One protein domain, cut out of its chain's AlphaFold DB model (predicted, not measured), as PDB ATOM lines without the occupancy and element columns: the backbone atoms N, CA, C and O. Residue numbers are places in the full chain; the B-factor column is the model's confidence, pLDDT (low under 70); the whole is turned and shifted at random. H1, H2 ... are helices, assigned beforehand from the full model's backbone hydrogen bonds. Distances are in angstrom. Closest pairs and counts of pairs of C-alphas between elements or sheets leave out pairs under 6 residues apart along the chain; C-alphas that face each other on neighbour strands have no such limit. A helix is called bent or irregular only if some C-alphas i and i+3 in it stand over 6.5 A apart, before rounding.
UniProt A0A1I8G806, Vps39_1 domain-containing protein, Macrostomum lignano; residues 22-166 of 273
ATOM      1  N   LEU A  22      15.109  12.538 -11.494       89.69
ATOM      2  CA  LEU A  22      14.970  13.947 -11.135       89.69
ATOM      3  C   LEU A  22      16.188  14.452 -10.347       89.69
ATOM      4  O   LEU A  22      16.680  15.550 -10.612       89.69
ATOM      5  N   ALA A  23      16.711  13.651  -9.414       88.88
ATOM      6  CA  ALA A  23      17.929  13.980  -8.675       88.88
ATOM      7  C   ALA A  23      19.156  14.069  -9.600       88.88
ATOM      8  O   ALA A  23      19.919  15.033  -9.514       88.88
ATOM      9  N   LYS A  24      19.321  13.119 -10.532       90.75
ATOM     10  CA  LYS A  24      20.384  13.157 -11.551       90.75
ATOM     11  C   LYS A  24      20.262  14.387 -12.451       90.75
ATOM     12  O   LYS A  24      21.252  15.084 -12.656       90.75
ATOM     13  N   PHE A  25      19.057  14.698 -12.930       92.31
ATOM     14  CA  PHE A  25      18.808  15.887 -13.744       92.31
ATOM     15  C   PHE A  25      19.181  17.173 -12.995       92.31
ATOM     16  O   PHE A  25      19.885  18.015 -13.549       92.31
ATOM     17  N   ARG A  26      18.798  17.302 -11.717       93.38
ATOM     18  CA  ARG A  26      19.185  18.455 -10.885       93.38
ATOM     19  C   ARG A  26      20.698  18.593 -10.748       93.38
ATOM     20  O   ARG A  26      21.202  19.697 -10.910       93.38
ATOM     21  N   ARG A  27      21.427  17.496 -10.526       92.31
ATOM     22  CA  ARG A  27      22.901  17.527 -10.457       92.31
ATOM     23  C   ARG A  27      23.530  17.998 -11.768       92.31
ATOM     24  O   ARG A  27      24.430  18.829 -11.742       92.31
ATOM     25  N   ILE A  28      23.018  17.533 -12.910       94.12
ATOM     26  CA  ILE A  28      23.474  17.987 -14.235       94.12
ATOM     27  C   ILE A  28      23.231  19.492 -14.403       94.12
ATOM     28  O   ILE A  28      24.121  20.208 -14.856       94.12
ATOM     29  N   GLN A  29      22.051  19.978 -14.008       95.38
ATOM     30  CA  GLN A  29      21.714  21.402 -14.052       95.38
ATOM     31  C   GLN A  29      22.630  22.234 -13.142       95.38
ATOM     32  O   GLN A  29      23.178  23.243 -13.574       95.38
ATOM     33  N   GLN A  30      22.878  21.783 -11.912       94.88
ATOM     34  CA  GLN A  30      23.793  22.452 -10.982       94.88
ATOM     35  C   GLN A  30      25.221  22.529 -11.546       94.88
ATOM     36  O   GLN A  30      25.801  23.613 -11.587       94.88
ATOM     37  N   ALA A  31      25.758  21.419 -12.059       94.38
ATOM     38  CA  ALA A  31      27.092  21.380 -12.663       94.38
ATOM     39  C   ALA A  31      27.192  22.280 -13.909       94.38
ATOM     40  O   ALA A  31      28.165  23.020 -14.074       94.38
ATOM     41  N   ALA A  32      26.167  22.275 -14.771       95.00
ATOM     42  CA  ALA A  32      26.097  23.162 -15.931       95.00
ATOM     43  C   ALA A  32      26.048  24.639 -15.511       95.00
ATOM     44  O   ALA A  32      26.751  25.469 -16.095       95.00
ATOM     45  N   GLY A  33      25.269  24.961 -14.478       96.06
ATOM     46  CA  GLY A  33      25.172  26.299 -13.906       96.06
ATOM     47  C   GLY A  33      26.505  26.802 -13.357       96.06
ATOM     48  O   GLY A  33      26.939  27.893 -13.725       96.06
ATOM     49  N   LEU A  34      27.205  25.983 -12.568       95.88
ATOM     50  CA  LEU A  34      28.532  26.312 -12.036       95.88
ATOM     51  C   LEU A  34      29.584  26.460 -13.142       95.88
ATOM     52  O   LEU A  34      30.424  27.357 -13.080       95.88
ATOM     53  N   ALA A  35      29.520  25.638 -14.192       93.75
ATOM     54  CA  ALA A  35      30.408  25.771 -15.342       93.75
ATOM     55  C   ALA A  35      30.179  27.085 -16.109       93.75
ATOM     56  O   ALA A  35      31.149  27.696 -16.558       93.75
ATOM     57  N   CYS A  36      28.921  27.522 -16.257       94.25
ATOM     58  CA  CYS A  36      28.589  28.823 -16.844       94.25
ATOM     59  C   CYS A  36      29.058  29.969 -15.944       94.25
ATOM     60  O   CYS A  36      29.723  30.881 -16.426       94.25
ATOM     61  N   LEU A  37      28.819  29.873 -14.633       94.94
ATOM     62  CA  LEU A  37      29.264  30.875 -13.666       94.94
ATOM     63  C   LEU A  37      30.788  31.038 -13.686       94.94
ATOM     64  O   LEU A  37      31.288  32.155 -13.720       94.94
ATOM     65  N   ARG A  38      31.536  29.933 -13.767       93.62
ATOM     66  CA  ARG A  38      33.002  29.959 -13.868       93.62
ATOM     67  C   ARG A  38      33.509  30.725 -15.093       93.62
ATOM     68  O   ARG A  38      34.563  31.350 -14.999       93.62
ATOM     69  N   ARG A  39      32.800  30.646 -16.225       91.62
ATOM     70  CA  ARG A  39      33.121  31.418 -17.440       91.62
ATOM     71  C   ARG A  39      32.695  32.877 -17.307       91.62
ATOM     72  O   ARG A  39      33.464  33.761 -17.659       91.62
ATOM     73  N   ALA A  40      31.520  33.132 -16.732       90.94
ATOM     74  CA  ALA A  40      31.048  34.488 -16.463       90.94
ATOM     75  C   ALA A  40      31.991  35.257 -15.518       90.94
ATOM     76  O   ALA A  40      32.104  36.475 -15.614       90.94
ATOM     77  N   THR A  41      32.696  34.554 -14.629       91.50
ATOM     78  CA  THR A  41      33.658  35.159 -13.705       91.50
ATOM     79  C   THR A  41      35.105  35.137 -14.197       91.50
ATOM     80  O   THR A  41      35.966  35.474 -13.401       91.50
ATOM     81  N   SER A  42      35.448  34.728 -15.427       86.62
ATOM     82  CA  SER A  42      36.859  34.674 -15.871       86.62
ATOM     83  C   SER A  42      37.358  35.982 -16.505       86.62
ATOM     84  O   SER A  42      36.611  36.689 -17.172       86.62
ATOM     85  N   ALA A  43      38.654  36.294 -16.369       61.59
ATOM     86  CA  ALA A  43      39.262  37.524 -16.905       61.59
ATOM     87  C   ALA A  43      39.149  37.670 -18.441       61.59
ATOM     88  O   ALA A  43      38.983  38.776 -18.954       61.59
ATOM     89  N   THR A  44      39.144  36.555 -19.178       60.84
ATOM     90  CA  THR A  44      38.908  36.501 -20.637       60.84
ATOM     91  C   THR A  44      37.503  36.946 -21.053       60.84
ATOM     92  O   THR A  44      37.255  37.215 -22.225       60.84
ATOM     93  N   ALA A  45      36.572  37.047 -20.105       53.72
ATOM     94  CA  ALA A  45      35.206  37.471 -20.358       53.72
ATOM     95  C   ALA A  45      35.143  38.992 -20.656       53.72
ATOM     96  O   ALA A  45      34.328  39.427 -21.474       53.72
ATOM     97  N   LYS A  46      36.069  39.802 -20.104       55.03
ATOM     98  CA  LYS A  46      36.152  41.260 -20.347       55.03
ATOM     99  C   LYS A  46      36.436  41.622 -21.815       55.03
ATOM    100  O   LYS A  46      35.991  42.674 -22.261       55.03
ATOM    101  N   SER A  47      37.130  40.775 -22.582       53.09
ATOM    102  CA  SER A  47      37.511  41.075 -23.974       53.09
ATOM    103  C   SER A  47      36.451  40.715 -25.020       53.09
ATOM    104  O   SER A  47      36.632  41.046 -26.187       53.09
ATOM    105  N   ALA A  48      35.372  40.018 -24.643       51.53
ATOM    106  CA  ALA A  48      34.464  39.403 -25.614       51.53
ATOM    107  C   ALA A  48      33.074  40.047 -25.721       51.53
ATOM    108  O   ALA A  48      32.375  39.709 -26.667       51.53
ATOM    109  N   GLY A  49      32.659  40.938 -24.807       52.22
ATOM    110  CA  GLY A  49      31.441  41.778 -24.885       52.22
ATOM    111  C   GLY A  49      30.072  41.065 -24.924       52.22
ATOM    112  O   GLY A  49      29.151  41.476 -24.228       52.22
ATOM    113  N   GLN A  50      29.929  39.972 -25.672       53.50
ATOM    114  CA  GLN A  50      28.708  39.188 -25.875       53.50
ATOM    115  C   GLN A  50      28.706  37.829 -25.143       53.50
ATOM    116  O   GLN A  50      27.659  37.212 -25.035       53.50
ATOM    117  N   SER A  51      29.819  37.373 -24.547       74.44
ATOM    118  CA  SER A  51      29.865  36.052 -23.876       74.44
ATOM    119  C   SER A  51      29.505  36.065 -22.379       74.44
ATOM    120  O   SER A  51      29.020  35.060 -21.865       74.44
ATOM    121  N   VAL A  52      29.740  37.168 -21.653       82.38
ATOM    122  CA  VAL A  52      29.669  37.185 -20.170       82.38
ATOM    123  C   VAL A  52      28.237  37.216 -19.660       82.38
ATOM    124  O   VAL A  52      27.863  36.426 -18.798       82.38
ATOM    125  N   ALA A  53      27.435  38.133 -20.203       85.06
ATOM    126  CA  ALA A  53      26.042  38.305 -19.809       85.06
ATOM    127  C   ALA A  53      25.218  37.056 -20.150       85.06
ATOM    128  O   ALA A  53      24.403  36.614 -19.345       85.06
ATOM    129  N   GLU A  54      25.489  36.435 -21.301       89.44
ATOM    130  CA  GLU A  54      24.863  35.168 -21.675       89.44
ATOM    131  C   GLU A  54      25.248  34.027 -20.733       89.44
ATOM    132  O   GLU A  54      24.380  33.253 -20.326       89.44
ATOM    133  N   ASP A  55      26.531  33.892 -20.385       91.56
ATOM    134  CA  ASP A  55      26.977  32.861 -19.448       91.56
ATOM    135  C   ASP A  55      26.405  33.097 -18.045       91.56
ATOM    136  O   ASP A  55      25.978  32.138 -17.403       91.56
ATOM    137  N   ALA A  56      26.303  34.349 -17.590       92.06
ATOM    138  CA  ALA A  56      25.632  34.698 -16.341       92.06
ATOM    139  C   ALA A  56      24.138  34.337 -16.393       92.06
ATOM    140  O   ALA A  56      23.626  33.685 -15.486       92.06
ATOM    141  N   GLN A  57      23.441  34.663 -17.482       92.88
ATOM    142  CA  GLN A  57      22.027  34.327 -17.650       92.88
ATOM    143  C   GLN A  57      21.795  32.808 -17.676       92.88
ATOM    144  O   GLN A  57      20.886  32.311 -17.005       92.88
ATOM    145  N   LYS A  58      22.634  32.058 -18.405       94.38
ATOM    146  CA  LYS A  58      22.608  30.585 -18.433       94.38
ATOM    147  C   LYS A  58      22.917  30.007 -17.055       94.38
ATOM    148  O   LYS A  58      22.225  29.090 -16.618       94.38
ATOM    149  N   ALA A  59      23.904  30.562 -16.347       95.88
ATOM    150  CA  ALA A  59      24.227  30.170 -14.980       95.88
ATOM    151  C   ALA A  59      23.015  30.345 -14.068       95.88
ATOM    152  O   ALA A  59      22.598  29.385 -13.426       95.88
ATOM    153  N   THR A  60      22.393  31.527 -14.071       95.12
ATOM    154  CA  THR A  60      21.163  31.788 -13.322       95.12
ATOM    155  C   THR A  60      20.096  30.751 -13.645       95.12
ATOM    156  O   THR A  60      19.586  30.114 -12.729       95.12
ATOM    157  N   GLN A  61      19.784  30.534 -14.926       95.00
ATOM    158  CA  GLN A  61      18.752  29.586 -15.336       95.00
ATOM    159  C   GLN A  61      19.033  28.169 -14.821       95.00
ATOM    160  O   GLN A  61      18.178  27.576 -14.165       95.00
ATOM    161  N   TYR A  62      20.227  27.636 -15.076       96.12
ATOM    162  CA  TYR A  62      20.579  26.266 -14.708       96.12
ATOM    163  C   TYR A  62      20.662  26.056 -13.193       96.12
ATOM    164  O   TYR A  62      20.194  25.039 -12.688       96.12
ATOM    165  N   LEU A  63      21.178  27.028 -12.438       94.94
ATOM    166  CA  LEU A  63      21.225  26.961 -10.973       94.94
ATOM    167  C   LEU A  63      19.813  26.987 -10.361       94.94
ATOM    168  O   LEU A  63      19.500  26.215  -9.450       94.94
ATOM    169  N   VAL A  64      18.939  27.831 -10.912       92.56
ATOM    170  CA  VAL A  64      17.537  27.996 -10.510       92.56
ATOM    171  C   VAL A  64      16.702  26.758 -10.864       92.56
ATOM    172  O   VAL A  64      15.900  26.312 -10.039       92.56
ATOM    173  N   GLU A  65      16.871  26.178 -12.057       92.50
ATOM    174  CA  GLU A  65      16.214  24.927 -12.477       92.50
ATOM    175  C   GLU A  65      16.760  23.716 -11.700       92.50
ATOM    176  O   GLU A  65      16.001  22.842 -11.276       92.50
ATOM    177  N   GLY A  66      18.070  23.700 -11.442       92.75
ATOM    178  CA  GLY A  66      18.762  22.676 -10.665       92.75
ATOM    179  C   GLY A  66      18.482  22.717  -9.163       92.75
ATOM    180  O   GLY A  66      18.888  21.794  -8.459       92.75
ATOM    181  N   ARG A  67      17.775  23.745  -8.669       91.44
ATOM    182  CA  ARG A  67      17.497  23.976  -7.240       91.44
ATOM    183  C   ARG A  67      18.771  23.898  -6.395       91.44
ATOM    184  O   ARG A  67      18.818  23.147  -5.424       91.44
ATOM    185  N   ILE A  68      19.821  24.606  -6.818       92.00
ATOM    186  CA  ILE A  68      21.013  24.739  -5.976       92.00
ATOM    187  C   ILE A  68      20.619  25.388  -4.646       92.00
ATOM    188  O   ILE A  68      19.776  26.289  -4.617       92.00
ATOM    189  N   ASP A  69      21.220  24.924  -3.555       91.12
ATOM    190  CA  ASP A  69      21.084  25.598  -2.272       91.12
ATOM    191  C   ASP A  69      21.830  26.939  -2.343       91.12
ATOM    192  O   ASP A  69      23.019  26.986  -2.670       91.12
ATOM    193  N   LEU A  70      21.128  28.043  -2.076       91.50
ATOM    194  CA  LEU A  70      21.702  29.387  -2.144       91.50
ATOM    195  C   LEU A  70      22.930  29.516  -1.231       91.50
ATOM    196  O   LEU A  70      23.885  30.200  -1.596       91.50
ATOM    197  N   ARG A  71      22.954  28.817  -0.093       92.62
ATOM    198  CA  ARG A  71      24.061  28.877   0.867       92.62
ATOM    199  C   ARG A  71      25.367  28.346   0.292       92.62
ATOM    200  O   ARG A  71      26.425  28.858   0.643       92.62
ATOM    201  N   HIS A  72      25.322  27.393  -0.645       93.44
ATOM    202  CA  HIS A  72      26.525  26.964  -1.369       93.44
ATOM    203  C   HIS A  72      27.120  28.102  -2.193       93.44
ATOM    204  O   HIS A  72      28.337  28.243  -2.240       93.44
ATOM    205  N   LEU A  73      26.273  28.914  -2.832       94.69
ATOM    206  CA  LEU A  73      26.718  30.056  -3.629       94.69
ATOM    207  C   LEU A  73      27.191  31.211  -2.744       94.69
ATOM    208  O   LEU A  73      28.238  31.789  -3.019       94.69
ATOM    209  N   LEU A  74      26.454  31.531  -1.678       94.69
ATOM    210  CA  LEU A  74      26.848  32.574  -0.727       94.69
ATOM    211  C   LEU A  74      28.154  32.213  -0.013       94.69
ATOM    212  O   LEU A  74      29.006  33.078   0.160       94.69
ATOM    213  N   GLY A  75      28.357  30.935   0.314       92.81
ATOM    214  CA  GLY A  75      29.583  30.424   0.929       92.81
ATOM    215  C   GLY A  75      30.839  30.550   0.056       92.81
ATOM    216  O   GLY A  75      31.949  30.420   0.568       92.81
ATOM    217  N   LEU A  76      30.701  30.847  -1.242       94.06
ATOM    218  CA  LEU A  76      31.839  31.199  -2.100       94.06
ATOM    219  C   LEU A  76      32.430  32.575  -1.752       94.06
ATOM    220  O   LEU A  76      33.598  32.823  -2.049       94.06
ATOM    221  N   CYS A  77      31.636  33.450  -1.129       94.19
ATOM    222  CA  CYS A  77      32.005  34.802  -0.730       94.19
ATOM    223  C   CYS A  77      32.076  34.880   0.805       94.19
ATOM    224  O   CYS A  77      31.035  34.936   1.469       94.19
ATOM    225  N   PRO A  78      33.284  34.901   1.396       90.56
ATOM    226  CA  PRO A  78      33.440  34.972   2.845       90.56
ATOM    227  C   PRO A  78      32.682  36.160   3.452       90.56
ATOM    228  O   PRO A  78      32.746  37.273   2.933       90.56
ATOM    229  N   GLY A  79      31.970  35.916   4.555       90.81
ATOM    230  CA  GLY A  79      31.246  36.949   5.301       90.81
ATOM    231  C   GLY A  79      29.846  37.298   4.782       90.81
ATOM    232  O   GLY A  79      29.199  38.149   5.390       90.81
ATOM    233  N   LEU A  80      29.344  36.669   3.708       94.12
ATOM    234  CA  LEU A  80      27.962  36.902   3.251       94.12
ATOM    235  C   LEU A  80      26.904  36.140   4.050       94.12
ATOM    236  O   LEU A  80      25.799  36.650   4.213       94.12
ATOM    237  N   LEU A  81      27.221  34.934   4.521       91.81
ATOM    238  CA  LEU A  81      26.305  34.161   5.357       91.81
ATOM    239  C   LEU A  81      26.322  34.688   6.798       91.81
ATOM    240  O   LEU A  81      27.411  34.969   7.311       91.81
ATOM    241  N   PRO A  82      25.156  34.790   7.460       87.88
ATOM    242  CA  PRO A  82      25.104  35.150   8.865       87.88
ATOM    243  C   PRO A  82      25.694  34.035   9.743       87.88
ATOM    244  O   PRO A  82      25.521  32.851   9.437       87.88
ATOM    245  N   PRO A  83      26.339  34.379  10.872       82.44
ATOM    246  CA  PRO A  83      26.888  33.399  11.814       82.44
ATOM    247  C   PRO A  83      25.800  32.528  12.465       82.44
ATOM    248  O   PRO A  83      26.075  31.421  12.921       82.44
ATOM    249  N   SER A  84      24.560  33.012  12.469       69.25
ATOM    250  CA  SER A  84      23.366  32.354  13.006       69.25
ATOM    251  C   SER A  84      22.907  31.132  12.189       69.25
ATOM    252  O   SER A  84      22.065  30.362  12.651       69.25
ATOM    253  N   GLY A  85      23.440  30.936  10.977       64.69
ATOM    254  CA  GLY A  85      23.057  29.845  10.082       64.69
ATOM    255  C   GLY A  85      23.685  28.508  10.477       64.69
ATOM    256  O   GLY A  85      24.766  28.163  10.010       64.69
ATOM    257  N   SER A  86      23.007  27.727  11.318       56.47
ATOM    258  CA  SER A  86      23.375  26.331  11.606       56.47
ATOM    259  C   SER A  86      22.301  25.381  11.101       56.47
ATOM    260  O   SER A  86      21.420  24.947  11.837       56.47
ATOM    261  N   VAL A  87      22.391  25.044   9.820       65.06
ATOM    262  CA  VAL A  87      21.659  23.921   9.233       65.06
ATOM    263  C   VAL A  87      22.666  23.063   8.485       65.06
ATOM    264  O   VAL A  87      23.552  23.587   7.809       65.06
ATOM    265  N   GLU A  88      22.520  21.745   8.590       70.81
ATOM    266  CA  GLU A  88      23.287  20.802   7.782       70.81
ATOM    267  C   GLU A  88      23.047  21.091   6.296       70.81
ATOM    268  O   GLU A  88      21.953  20.883   5.761       70.81
ATOM    269  N   LEU A  89      24.071  21.622   5.622       81.06
ATOM    270  CA  LEU A  89      24.005  21.818   4.185       81.06
ATOM    271  C   LEU A  89      24.034  20.459   3.478       81.06
ATOM    272  O   LEU A  89      24.805  19.574   3.859       81.06
ATOM    273  N   PRO A  90      23.276  20.305   2.380       82.44
ATOM    274  CA  PRO A  90      23.459  19.164   1.502       82.44
ATOM    275  C   PRO A  90      24.891  19.129   0.953       82.44
ATOM    276  O   PRO A  90      25.580  20.154   0.887       82.44
ATOM    277  N   ALA A  91      25.325  17.942   0.520       86.31
ATOM    278  CA  ALA A  91      26.639  17.763  -0.091       86.31
ATOM    279  C   ALA A  91      26.861  18.797  -1.215       86.31
ATOM    280  O   ALA A  91      25.947  19.023  -2.020       86.31
ATOM    281  N   PRO A  92      28.041  19.441  -1.267       88.19
ATOM    282  CA  PRO A  92      28.296  20.488  -2.239       88.19
ATOM    283  C   PRO A  92      28.235  19.927  -3.668       88.19
ATOM    284  O   PRO A  92      28.711  18.815  -3.910       88.19
ATOM    285  N   PRO A  93      27.664  20.677  -4.624       90.56
ATOM    286  CA  PRO A  93      27.638  20.278  -6.024       90.56
ATOM    287  C   PRO A  93      29.043  20.211  -6.637       90.56
ATOM    288  O   PRO A  93      29.954  20.959  -6.266       90.56
ATOM    289  N   ASP A  94      29.193  19.343  -7.639       88.69
ATOM    290  CA  ASP A  94      30.450  19.159  -8.361       88.69
ATOM    291  C   ASP A  94      30.945  20.472  -8.988       88.69
ATOM    292  O   ASP A  94      30.195  21.214  -9.625       88.69
ATOM    293  N   GLY A  95      32.240  20.751  -8.830       89.00
ATOM    294  CA  GLY A  95      32.888  21.951  -9.371       89.00
ATOM    295  C   GLY A  95      32.793  23.200  -8.487       89.00
ATOM    296  O   GLY A  95      33.476  24.183  -8.782       89.00
ATOM    297  N   LEU A  96      32.034  23.168  -7.382       92.50
ATOM    298  CA  LEU A  96      31.928  24.301  -6.454       92.50
ATOM    299  C   LEU A  96      33.284  24.654  -5.822       92.50
ATOM    300  O   LEU A  96      33.670  25.819  -5.814       92.50
ATOM    301  N   SER A  97      34.044  23.654  -5.361       91.75
ATOM    302  CA  SER A  97      35.359  23.870  -4.736       91.75
ATOM    303  C   SER A  97      36.365  24.507  -5.696       91.75
ATOM    304  O   SER A  97      37.061  25.443  -5.320       91.75
ATOM    305  N   GLN A  98      36.375  24.069  -6.960       92.31
ATOM    306  CA  GLN A  98      37.230  24.654  -7.997       92.31
ATOM    307  C   GLN A  98      36.866  26.120  -8.254       92.31
ATOM    308  O   GLN A  98      37.744  26.965  -8.388       92.31
ATOM    309  N   LEU A  99      35.569  26.443  -8.313       93.81
ATOM    310  CA  LEU A  99      35.123  27.829  -8.446       93.81
ATOM    311  C   LEU A  99      35.549  28.668  -7.231       93.81
ATOM    312  O   LEU A  99      36.028  29.785  -7.408       93.81
ATOM    313  N   ALA A 100      35.423  28.121  -6.020       93.38
ATOM    314  CA  ALA A 100      35.822  28.797  -4.791       93.38
ATOM    315  C   ALA A 100      37.327  29.107  -4.761       93.38
ATOM    316  O   ALA A 100      37.718  30.219  -4.414       93.38
ATOM    317  N   GLU A 101      38.171  28.150  -5.147       93.50
ATOM    318  CA  GLU A 101      39.625  28.331  -5.246       93.50
ATOM    319  C   GLU A 101      39.992  29.427  -6.245       93.50
ATOM    320  O   GLU A 101      40.771  30.323  -5.925       93.50
ATOM    321  N   LEU A 102      39.368  29.405  -7.423       92.56
ATOM    322  CA  LEU A 102      39.588  30.399  -8.467       92.56
ATOM    323  C   LEU A 102      39.168  31.813  -8.034       92.56
ATOM    324  O   LEU A 102      39.910  32.766  -8.250       92.56
ATOM    325  N   CYS A 103      38.000  31.961  -7.402       92.19
ATOM    326  CA  CYS A 103      37.543  33.261  -6.905       92.19
ATOM    327  C   CYS A 103      38.403  33.779  -5.745       92.19
ATOM    328  O   CYS A 103      38.587  34.986  -5.625       92.19
ATOM    329  N   ARG A 104      38.950  32.891  -4.902       91.75
ATOM    330  CA  ARG A 104      39.894  33.277  -3.839       91.75
ATOM    331  C   ARG A 104      41.244  33.730  -4.393       91.75
ATOM    332  O   ARG A 104      41.857  34.616  -3.811       91.75
ATOM    333  N   ALA A 105      41.700  33.127  -5.489       91.81
ATOM    334  CA  ALA A 105      42.976  33.465  -6.112       91.81
ATOM    335  C   ALA A 105      42.941  34.800  -6.878       91.81
ATOM    336  O   ALA A 105      43.968  35.465  -6.991       91.81
ATOM    337  N   GLU A 106      41.778  35.203  -7.404       91.31
ATOM    338  CA  GLU A 106      41.652  36.356  -8.301       91.31
ATOM    339  C   GLU A 106      40.555  37.345  -7.830       91.31
ATOM    340  O   GLU A 106      39.361  37.082  -8.028       91.31
ATOM    341  N   PRO A 107      40.916  38.524  -7.281       90.56
ATOM    342  CA  PRO A 107      39.955  39.506  -6.757       90.56
ATOM    343  C   PRO A 107      38.916  39.994  -7.777       90.56
ATOM    344  O   PRO A 107      37.743  40.162  -7.451       90.56
ATOM    345  N   ASP A 108      39.315  40.157  -9.039       91.12
ATOM    346  CA  ASP A 108      38.408  40.531 -10.132       91.12
ATOM    347  C   ASP A 108      37.278  39.510 -10.318       91.12
ATOM    348  O   ASP A 108      36.127  39.876 -10.565       91.12
ATOM    349  N   ARG A 109      37.589  38.220 -10.162       92.00
ATOM    350  CA  ARG A 109      36.604  37.141 -10.274       92.00
ATOM    351  C   ARG A 109      35.663  37.131  -9.085       92.00
ATOM    352  O   ARG A 109      34.470  36.898  -9.267       92.00
ATOM    353  N   MET A 110      36.182  37.432  -7.893       94.44
ATOM    354  CA  MET A 110      35.362  37.634  -6.700       94.44
ATOM    355  C   MET A 110      34.363  38.777  -6.910       94.44
ATOM    356  O   MET A 110      33.180  38.608  -6.634       94.44
ATOM    357  N   ASN A 111      34.794  39.904  -7.479       93.25
ATOM    358  CA  ASN A 111      33.902  41.031  -7.764       93.25
ATOM    359  C   ASN A 111      32.812  40.668  -8.787       93.25
ATOM    360  O   ASN A 111      31.644  41.004  -8.590       93.25
ATOM    361  N   LEU A 112      33.158  39.920  -9.842       93.56
ATOM    362  CA  LEU A 112      32.177  39.408 -10.808       93.56
ATOM    363  C   LEU A 112      31.192  38.422 -10.168       93.56
ATOM    364  O   LEU A 112      29.998  38.466 -10.461       93.56
ATOM    365  N   LEU A 113      31.668  37.557  -9.268       95.62
ATOM    366  CA  LEU A 113      30.817  36.641  -8.512       95.62
ATOM    367  C   LEU A 113      29.855  37.406  -7.592       95.62
ATOM    368  O   LEU A 113      28.662  37.111  -7.585       95.62
ATOM    369  N   LYS A 114      30.345  38.409  -6.856       96.62
ATOM    370  CA  LYS A 114      29.516  39.282  -6.014       96.62
ATOM    371  C   LYS A 114      28.445  40.004  -6.837       96.62
ATOM    372  O   LYS A 114      27.285  40.020  -6.436       96.62
ATOM    373  N   ALA A 115      28.802  40.531  -8.011       95.25
ATOM    374  CA  ALA A 115      27.852  41.168  -8.922       95.25
ATOM    375  C   ALA A 115      26.799  40.176  -9.449       95.25
ATOM    376  O   ALA A 115      25.611  40.494  -9.471       95.25
ATOM    377  N   PHE A 116      27.207  38.957  -9.812       95.88
ATOM    378  CA  PHE A 116      26.281  37.890 -10.198       95.88
ATOM    379  C   PHE A 116      25.305  37.537  -9.065       95.88
ATOM    380  O   PHE A 116      24.102  37.415  -9.299       95.88
ATOM    381  N   LEU A 117      25.811  37.381  -7.838       97.19
ATOM    382  CA  LEU A 117      24.993  37.076  -6.664       97.19
ATOM    383  C   LEU A 117      24.000  38.201  -6.367       97.19
ATOM    384  O   LEU A 117      22.836  37.914  -6.106       97.19
ATOM    385  N   LEU A 118      24.430  39.462  -6.463       96.56
ATOM    386  CA  LEU A 118      23.567  40.629  -6.283       96.56
ATOM    387  C   LEU A 118      22.355  40.578  -7.228       96.56
ATOM    388  O   LEU A 118      21.217  40.697  -6.778       96.56
ATOM    389  N   GLU A 119      22.588  40.325  -8.517       95.31
ATOM    390  CA  GLU A 119      21.524  40.186  -9.523       95.31
ATOM    391  C   GLU A 119      20.605  38.990  -9.258       95.31
ATOM    392  O   GLU A 119      19.378  39.099  -9.345       95.31
ATOM    393  N   LEU A 120      21.186  37.837  -8.911       95.50
ATOM    394  CA  LEU A 120      20.429  36.631  -8.588       95.50
ATOM    395  C   LEU A 120      19.489  36.875  -7.398       95.50
ATOM    396  O   LEU A 120      18.312  36.513  -7.459       95.50
ATOM    397  N   LEU A 121      20.004  37.491  -6.332       95.25
ATOM    398  CA  LEU A 121      19.247  37.789  -5.123       95.25
ATOM    399  C   LEU A 121      18.128  38.785  -5.421       95.25
ATOM    400  O   LEU A 121      16.977  38.469  -5.136       95.25
ATOM    401  N   PHE A 122      18.409  39.915  -6.079       92.81
ATOM    402  CA  PHE A 122      17.366  40.879  -6.458       92.81
ATOM    403  C   PHE A 122      16.233  40.232  -7.259       92.81
ATOM    404  O   PHE A 122      15.057  40.475  -6.989       92.81
ATOM    405  N   LYS A 123      16.575  39.368  -8.218       92.69
ATOM    406  CA  LYS A 123      15.597  38.737  -9.105       92.69
ATOM    407  C   LYS A 123      14.692  37.726  -8.399       92.69
ATOM    408  O   LYS A 123      13.527  37.583  -8.774       92.69
ATOM    409  N   TYR A 124      15.216  36.990  -7.422       91.25
ATOM    410  CA  TYR A 124      14.527  35.823  -6.859       91.25
ATOM    411  C   TYR A 124      14.169  35.939  -5.377       91.25
ATOM    412  O   TYR A 124      13.412  35.099  -4.895       91.25
ATOM    413  N   ARG A 125      14.621  36.992  -4.686       86.38
ATOM    414  CA  ARG A 125      14.379  37.245  -3.258       86.38
ATOM    415  C   ARG A 125      12.941  36.962  -2.826       86.38
ATOM    416  O   ARG A 125      12.719  36.154  -1.934       86.38
ATOM    417  N   VAL A 126      11.973  37.580  -3.499       83.25
ATOM    418  CA  VAL A 126      10.552  37.516  -3.112       83.25
ATOM    419  C   VAL A 126       9.878  36.207  -3.537       83.25
ATOM    420  O   VAL A 126       8.964  35.734  -2.872       83.25
ATOM    421  N   SER A 127      10.307  35.607  -4.650       85.69
ATOM    422  CA  SER A 127       9.589  34.484  -5.274       85.69
ATOM    423  C   SER A 127      10.114  33.101  -4.889       85.69
ATOM    424  O   SER A 127       9.445  32.103  -5.161       85.69
ATOM    425  N   ARG A 128      11.326  33.010  -4.327       82.12
ATOM    426  CA  ARG A 128      12.041  31.732  -4.154       82.12
ATOM    427  C   ARG A 128      12.494  31.433  -2.740       82.12
ATOM    428  O   ARG A 128      12.638  30.254  -2.424       82.12
ATOM    429  N   PHE A 129      12.758  32.449  -1.929       85.12
ATOM    430  CA  PHE A 129      13.296  32.251  -0.591       85.12
ATOM    431  C   PHE A 129      12.207  32.519   0.443       85.12
ATOM    432  O   PHE A 129      11.472  33.502   0.360       85.12
ATOM    433  N   THR A 130      12.093  31.619   1.411       85.75
ATOM    434  CA  THR A 130      11.117  31.692   2.500       85.75
ATOM    435  C   THR A 130      11.796  31.338   3.817       85.75
ATOM    436  O   THR A 130      12.814  30.640   3.821       85.75
ATOM    437  N   GLY A 131      11.240  31.822   4.931       87.44
ATOM    438  CA  GLY A 131      11.779  31.576   6.272       87.44
ATOM    439  C   GLY A 131      13.257  31.953   6.384       87.44
ATOM    440  O   GLY A 131      13.685  32.972   5.844       87.44
ATOM    441  N   ASP A 132      14.049  31.089   7.014       88.25
ATOM    442  CA  ASP A 132      15.470  31.342   7.283       88.25
ATOM    443  C   ASP A 132      16.299  31.578   6.015       88.25
ATOM    444  O   ASP A 132      17.195  32.418   6.004       88.25
ATOM    445  N   LEU A 133      15.957  30.917   4.902       88.88
ATOM    446  CA  LEU A 133      16.658  31.130   3.634       88.88
ATOM    447  C   LEU A 133      16.381  32.523   3.056       88.88
ATOM    448  O   LEU A 133      17.260  33.105   2.420       88.88
ATOM    449  N   ARG A 134      15.177  33.078   3.279       91.62
ATOM    450  CA  ARG A 134      14.903  34.487   2.954       91.62
ATOM    451  C   ARG A 134      15.773  35.389   3.812       91.62
ATOM    452  O   ARG A 134      16.334  36.340   3.282       91.62
ATOM    453  N   ARG A 135      15.954  35.050   5.089       93.06
ATOM    454  CA  ARG A 135      16.793  35.840   5.983       93.06
ATOM    455  C   ARG A 135      18.260  35.864   5.605       93.06
ATOM    456  O   ARG A 135      18.878  36.929   5.572       93.06
ATOM    457  N   GLU A 136      18.818  34.714   5.259       93.38
ATOM    458  CA  GLU A 136      20.181  34.619   4.740       93.38
ATOM    459  C   GLU A 136      20.329  35.375   3.407       93.38
ATOM    460  O   GLU A 136      21.318  36.085   3.205       93.38
ATOM    461  N   ALA A 137      19.329  35.281   2.521       94.31
ATOM    462  CA  ALA A 137      19.307  35.999   1.249       94.31
ATOM    463  C   ALA A 137      19.266  37.524   1.438       94.31
ATOM    464  O   ALA A 137      20.055  38.227   0.811       94.31
ATOM    465  N   ASP A 138      18.392  38.032   2.309       95.19
ATOM    466  CA  ASP A 138      18.242  39.463   2.601       95.19
ATOM    467  C   ASP A 138      19.495  40.023   3.293       95.19
ATOM    468  O   ASP A 138      19.947  41.120   2.963       95.19
ATOM    469  N   THR A 139      20.117  39.236   4.178       96.19
ATOM    470  CA  THR A 139      21.403  39.564   4.821       96.19
ATOM    471  C   THR A 139      22.518  39.713   3.788       96.19
ATOM    472  O   THR A 139      23.190  40.745   3.728       96.19
ATOM    473  N   ALA A 140      22.697  38.708   2.925       96.88
ATOM    474  CA  ALA A 140      23.701  38.755   1.868       96.88
ATOM    475  C   ALA A 140      23.420  39.877   0.858       96.88
ATOM    476  O   ALA A 140      24.350  40.548   0.406       96.88
ATOM    477  N   LEU A 141      22.146  40.107   0.523       96.75
ATOM    478  CA  LEU A 141      21.727  41.158  -0.398       96.75
ATOM    479  C   LEU A 141      22.078  42.543   0.147       96.75
ATOM    480  O   LEU A 141      22.642  43.345  -0.593       96.75
ATOM    481  N   LEU A 142      21.805  42.818   1.426       97.12
ATOM    482  CA  LEU A 142      22.155  44.097   2.041       97.12
ATOM    483  C   LEU A 142      23.670  44.330   2.022       97.12
ATOM    484  O   LEU A 142      24.114  45.408   1.621       97.12
ATOM    485  N   LYS A 143      24.463  43.316   2.388       97.56
ATOM    486  CA  LYS A 143      25.934  43.388   2.373       97.56
ATOM    487  C   LYS A 143      26.470  43.683   0.969       97.56
ATOM    488  O   LYS A 143      27.235  44.628   0.781       97.56
ATOM    489  N   LEU A 144      26.010  42.928  -0.031       97.50
ATOM    490  CA  LEU A 144      26.415  43.102  -1.428       97.50
ATOM    491  C   LEU A 144      25.959  44.441  -2.015       97.50
ATOM    492  O   LEU A 144      26.722  45.082  -2.736       97.50
ATOM    493  N   CYS A 145      24.732  44.874  -1.717       96.38
ATOM    494  CA  CYS A 145      24.200  46.151  -2.186       96.38
ATOM    495  C   CYS A 145      24.998  47.322  -1.597       96.38
ATOM    496  O   CYS A 145      25.422  48.205  -2.336       96.38
ATOM    497  N   SER A 146      25.322  47.264  -0.303       95.56
ATOM    498  CA  SER A 146      26.133  48.285   0.380       95.56
ATOM    499  C   SER A 146      27.562  48.380  -0.163       95.56
ATOM    500  O   SER A 146      28.190  49.440  -0.113       95.56
ATOM    501  N   GLU A 147      28.098  47.275  -0.681       94.56
ATOM    502  CA  GLU A 147      29.427  47.234  -1.290       94.56
ATOM    503  C   GLU A 147      29.409  47.726  -2.745       94.56
ATOM    504  O   GLU A 147      30.189  48.608  -3.105       94.56
ATOM    505  N   LEU A 148      28.513  47.183  -3.576       95.12
ATOM    506  CA  LEU A 148      28.543  47.351  -5.035       95.12
ATOM    507  C   LEU A 148      27.607  48.446  -5.565       95.12
ATOM    508  O   LEU A 148      27.809  48.939  -6.675       95.12
ATOM    509  N   ARG A 149      26.554  48.792  -4.820       94.56
ATOM    510  CA  ARG A 149      25.516  49.769  -5.200       94.56
ATOM    511  C   ARG A 149      25.088  50.609  -3.992       94.56
ATOM    512  O   ARG A 149      23.910  50.595  -3.629       94.56
ATOM    513  N   PRO A 150      26.009  51.377  -3.381       89.31
ATOM    514  CA  PRO A 150      25.712  52.140  -2.170       89.31
ATOM    515  C   PRO A 150      24.472  53.040  -2.325       89.31
ATOM    516  O   PRO A 150      23.606  53.020  -1.456       89.31
ATOM    517  N   GLY A 151      24.288  53.680  -3.486       88.44
ATOM    518  CA  GLY A 151      23.115  54.523  -3.765       88.44
ATOM    519  C   GLY A 151      21.762  53.798  -3.859       88.44
ATOM    520  O   GLY A 151      20.731  54.454  -3.884       88.44
ATOM    521  N   GLN A 152      21.730  52.461  -3.914       91.44
ATOM    522  CA  GLN A 152      20.489  51.665  -3.864       91.44
ATOM    523  C   GLN A 152      20.242  51.041  -2.482       91.44
ATOM    524  O   GLN A 152      19.210  50.404  -2.263       91.44
ATOM    525  N   THR A 153      21.182  51.203  -1.546       93.31
ATOM    526  CA  THR A 153      21.115  50.565  -0.224       93.31
ATOM    527  C   THR A 153      19.974  51.133   0.610       93.31
ATOM    528  O   THR A 153      19.265  50.376   1.264       93.31
ATOM    529  N   GLU A 154      19.734  52.441   0.536       91.81
ATOM    530  CA  GLU A 154      18.615  53.089   1.224       91.81
ATOM    531  C   GLU A 154      17.263  52.530   0.763       91.81
ATOM    532  O   GLU A 154      16.464  52.071   1.580       91.81
ATOM    533  N   THR A 155      17.027  52.485  -0.552       92.50
ATOM    534  CA  THR A 155      15.793  51.920  -1.118       92.50
ATOM    535  C   THR A 155      15.609  50.460  -0.710       92.50
ATOM    536  O   THR A 155      14.491  50.034  -0.420       92.50
ATOM    537  N   LEU A 156      16.704  49.697  -0.655       93.69
ATOM    538  CA  LEU A 156      16.674  48.316  -0.198       93.69
ATOM    539  C   LEU A 156      16.262  48.219   1.280       93.69
ATOM    540  O   LEU A 156      15.415  47.386   1.591       93.69
ATOM    541  N   ILE A 157      16.800  49.069   2.164       94.06
ATOM    542  CA  ILE A 157      16.460  49.083   3.599       94.06
ATOM    543  C   ILE A 157      14.961  49.289   3.814       94.06
ATOM    544  O   ILE A 157      14.346  48.588   4.614       94.06
ATOM    545  N   TYR A 158      14.348  50.179   3.038       88.94
ATOM    546  CA  TYR A 158      12.910  50.426   3.113       88.94
ATOM    547  C   TYR A 158      12.042  49.341   2.447       88.94
ATOM    548  O   TYR A 158      10.817  49.395   2.551       88.94
ATOM    549  N   SER A 159      12.641  48.327   1.810       86.50
ATOM    550  CA  SER A 159      11.930  47.242   1.118       86.50
ATOM    551  C   SER A 159      11.827  45.958   1.959       86.50
ATOM    552  O   SER A 159      12.590  45.018   1.746       86.50
ATOM    553  N   GLU A 160      10.890  45.903   2.917       79.56
ATOM    554  CA  GLU A 160      10.496  44.696   3.694       79.56
ATOM    555  C   GLU A 160      11.624  43.651   3.918       79.56
ATOM    556  O   GLU A 160      11.481  42.468   3.579       79.56
ATOM    557  N   LEU A 161      12.790  44.099   4.403       87.81
ATOM    558  CA  LEU A 161      13.955  43.243   4.645       87.81
ATOM    559  C   LEU A 161      13.732  42.384   5.880       87.81
ATOM    560  O   LEU A 161      13.550  42.904   6.968       87.81
ATOM    561  N   ASP A 162      13.840  41.071   5.740       90.94
ATOM    562  CA  ASP A 162      13.968  40.171   6.887       90.94
ATOM    563  C   ASP A 162      15.440  39.783   6.979       90.94
ATOM    564  O   ASP A 162      15.807  38.739   6.485       90.94
ATOM    565  N   CYS A 163      16.323  40.640   7.495       93.62
ATOM    566  CA  CYS A 163      17.762  40.342   7.576       93.62
ATOM    567  C   CYS A 163      18.206  39.988   9.004       93.62
ATOM    568  O   CYS A 163      17.540  40.333   9.984       93.62
ATOM    569  N   ASP A 164      19.360  39.325   9.142       95.19
ATOM    570  CA  ASP A 164      20.051  39.221  10.429       95.19
ATOM    571  C   ASP A 164      20.596  40.606  10.798       95.19
ATOM    572  O   ASP A 164      21.650  41.046  10.331       95.19
ATOM    573  N   SER A 165      19.810  41.331  11.593       94.94
ATOM    574  CA  SER A 165      20.094  42.725  11.927       94.94
ATOM    575  C   SER A 165      21.427  42.909  12.653       94.94
ATOM    576  O   SER A 165      22.115  43.892  12.389       94.94
ATOM    577  N   ALA A 166      21.826  41.987  13.532       95.81
ATOM    578  CA  ALA A 166      23.073  42.105  14.285       95.81
ATOM    579  C   ALA A 166      24.288  41.987  13.356       95.81
ATOM    580  O   ALA A 166      25.185  42.833  13.391       95.81
TER     581      ALA A 166
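This is residues 22 to 166 of the 273 residues of the protein "Vps39_1 domain-containing protein" of Macrostomum lignano (UniProt A0A1I8G806). A long kinked helix, H5, runs through the middle, between a helical hairpin of H1 and H2 on one side and H6 on the other, with short H7 folded back on H6 at the far end. H4 makes a corner with the start of H5, and a long loop, residues 75 to 95, links little H3 to H4. The printed part has 145 residues with seven named helices, H1 to H7 in chain order, and no named strand; the class is all helix. The whole is compact and rounded, with a radius of gyration of the C-alphas of 14.8 A and spans of 37 by 36 by 27 A.

Begin at H5, residues 107 to 128, which has a kink of 40 degrees near residue 122 and is irregular, with C-alphas 123 and 126 7.9 A apart. H6, residues 131 to 148, touches H5 and makes a hairpin with it, at a steep tilt of 43 degrees, opposite ways; their closest C-alphas are those of Leu 118 and Leu 144, 6.1 A apart. H6 is the hub: its residues 142 to 146 touch H7, residues 150 to 157, in a hairpin at a shallow tilt of 25 degrees, closest at C-alphas Ser 146 and Thr 153, 5.5 A. Its residues 133 to 140 touch H3, residues 70 to 74, closest at C-alphas Leu 74 and Ala 140, 7.4 A. H7 is irregular, but only just: C-alphas 151 and 154 are 6.9 A apart. Look next at H2, residues 52 to 65, close to H5 but not clearly touching; their closest C-alphas are Thr 60 and Leu 120, 6.8 A. H1, residues 22 to 40, touches H2 in a hairpin at a shallow tilt of 19 degrees, with C-alphas Gly 33 and Ala 59 closest at 4.1 A. H1, H2 and H5 form a bundle, a group of helices near each other. H4, residues 96 to 105, touches H5 only at the corner, where C-alphas Cys 103 and Met 110 are closest at 4.9 A. H1, with residues 34 to 38 alone, only just touches H4, with 3 pairs of C-alphas within 8 A, closest at Arg 38 and Leu 99, 6.2 A. H1 and H6 are apart. Every O i to N i+4 pair is within hydrogen-bond range in H1, H2, H3, H4 and H6, against 16 of 18 in H5 and 2 of 4 in H7.

Find C-alpha 107 at (39.955, 39.506, -6.757); from there H5 runs 29.1 A to C-alpha 128. H6 is 25.6 A long, and H7 ends at C-alpha 157, (16.460, 49.083, 3.599). H1 begins at C-alpha 22, (14.970, 13.947, -11.135), and is 26.6 A long; H2 is 19.8 A and H4 14.4 A.

The C-alphas farthest apart, Lys 24 and Gly 151, are 42.2 A apart. The printed part has no cut. The links H1 to H2 and H3 to H4 are long, and the other four are tight. The mean pLDDT of the printed part is 89.0; look for values under 70 at residues 43 to 50 and 84 to 87.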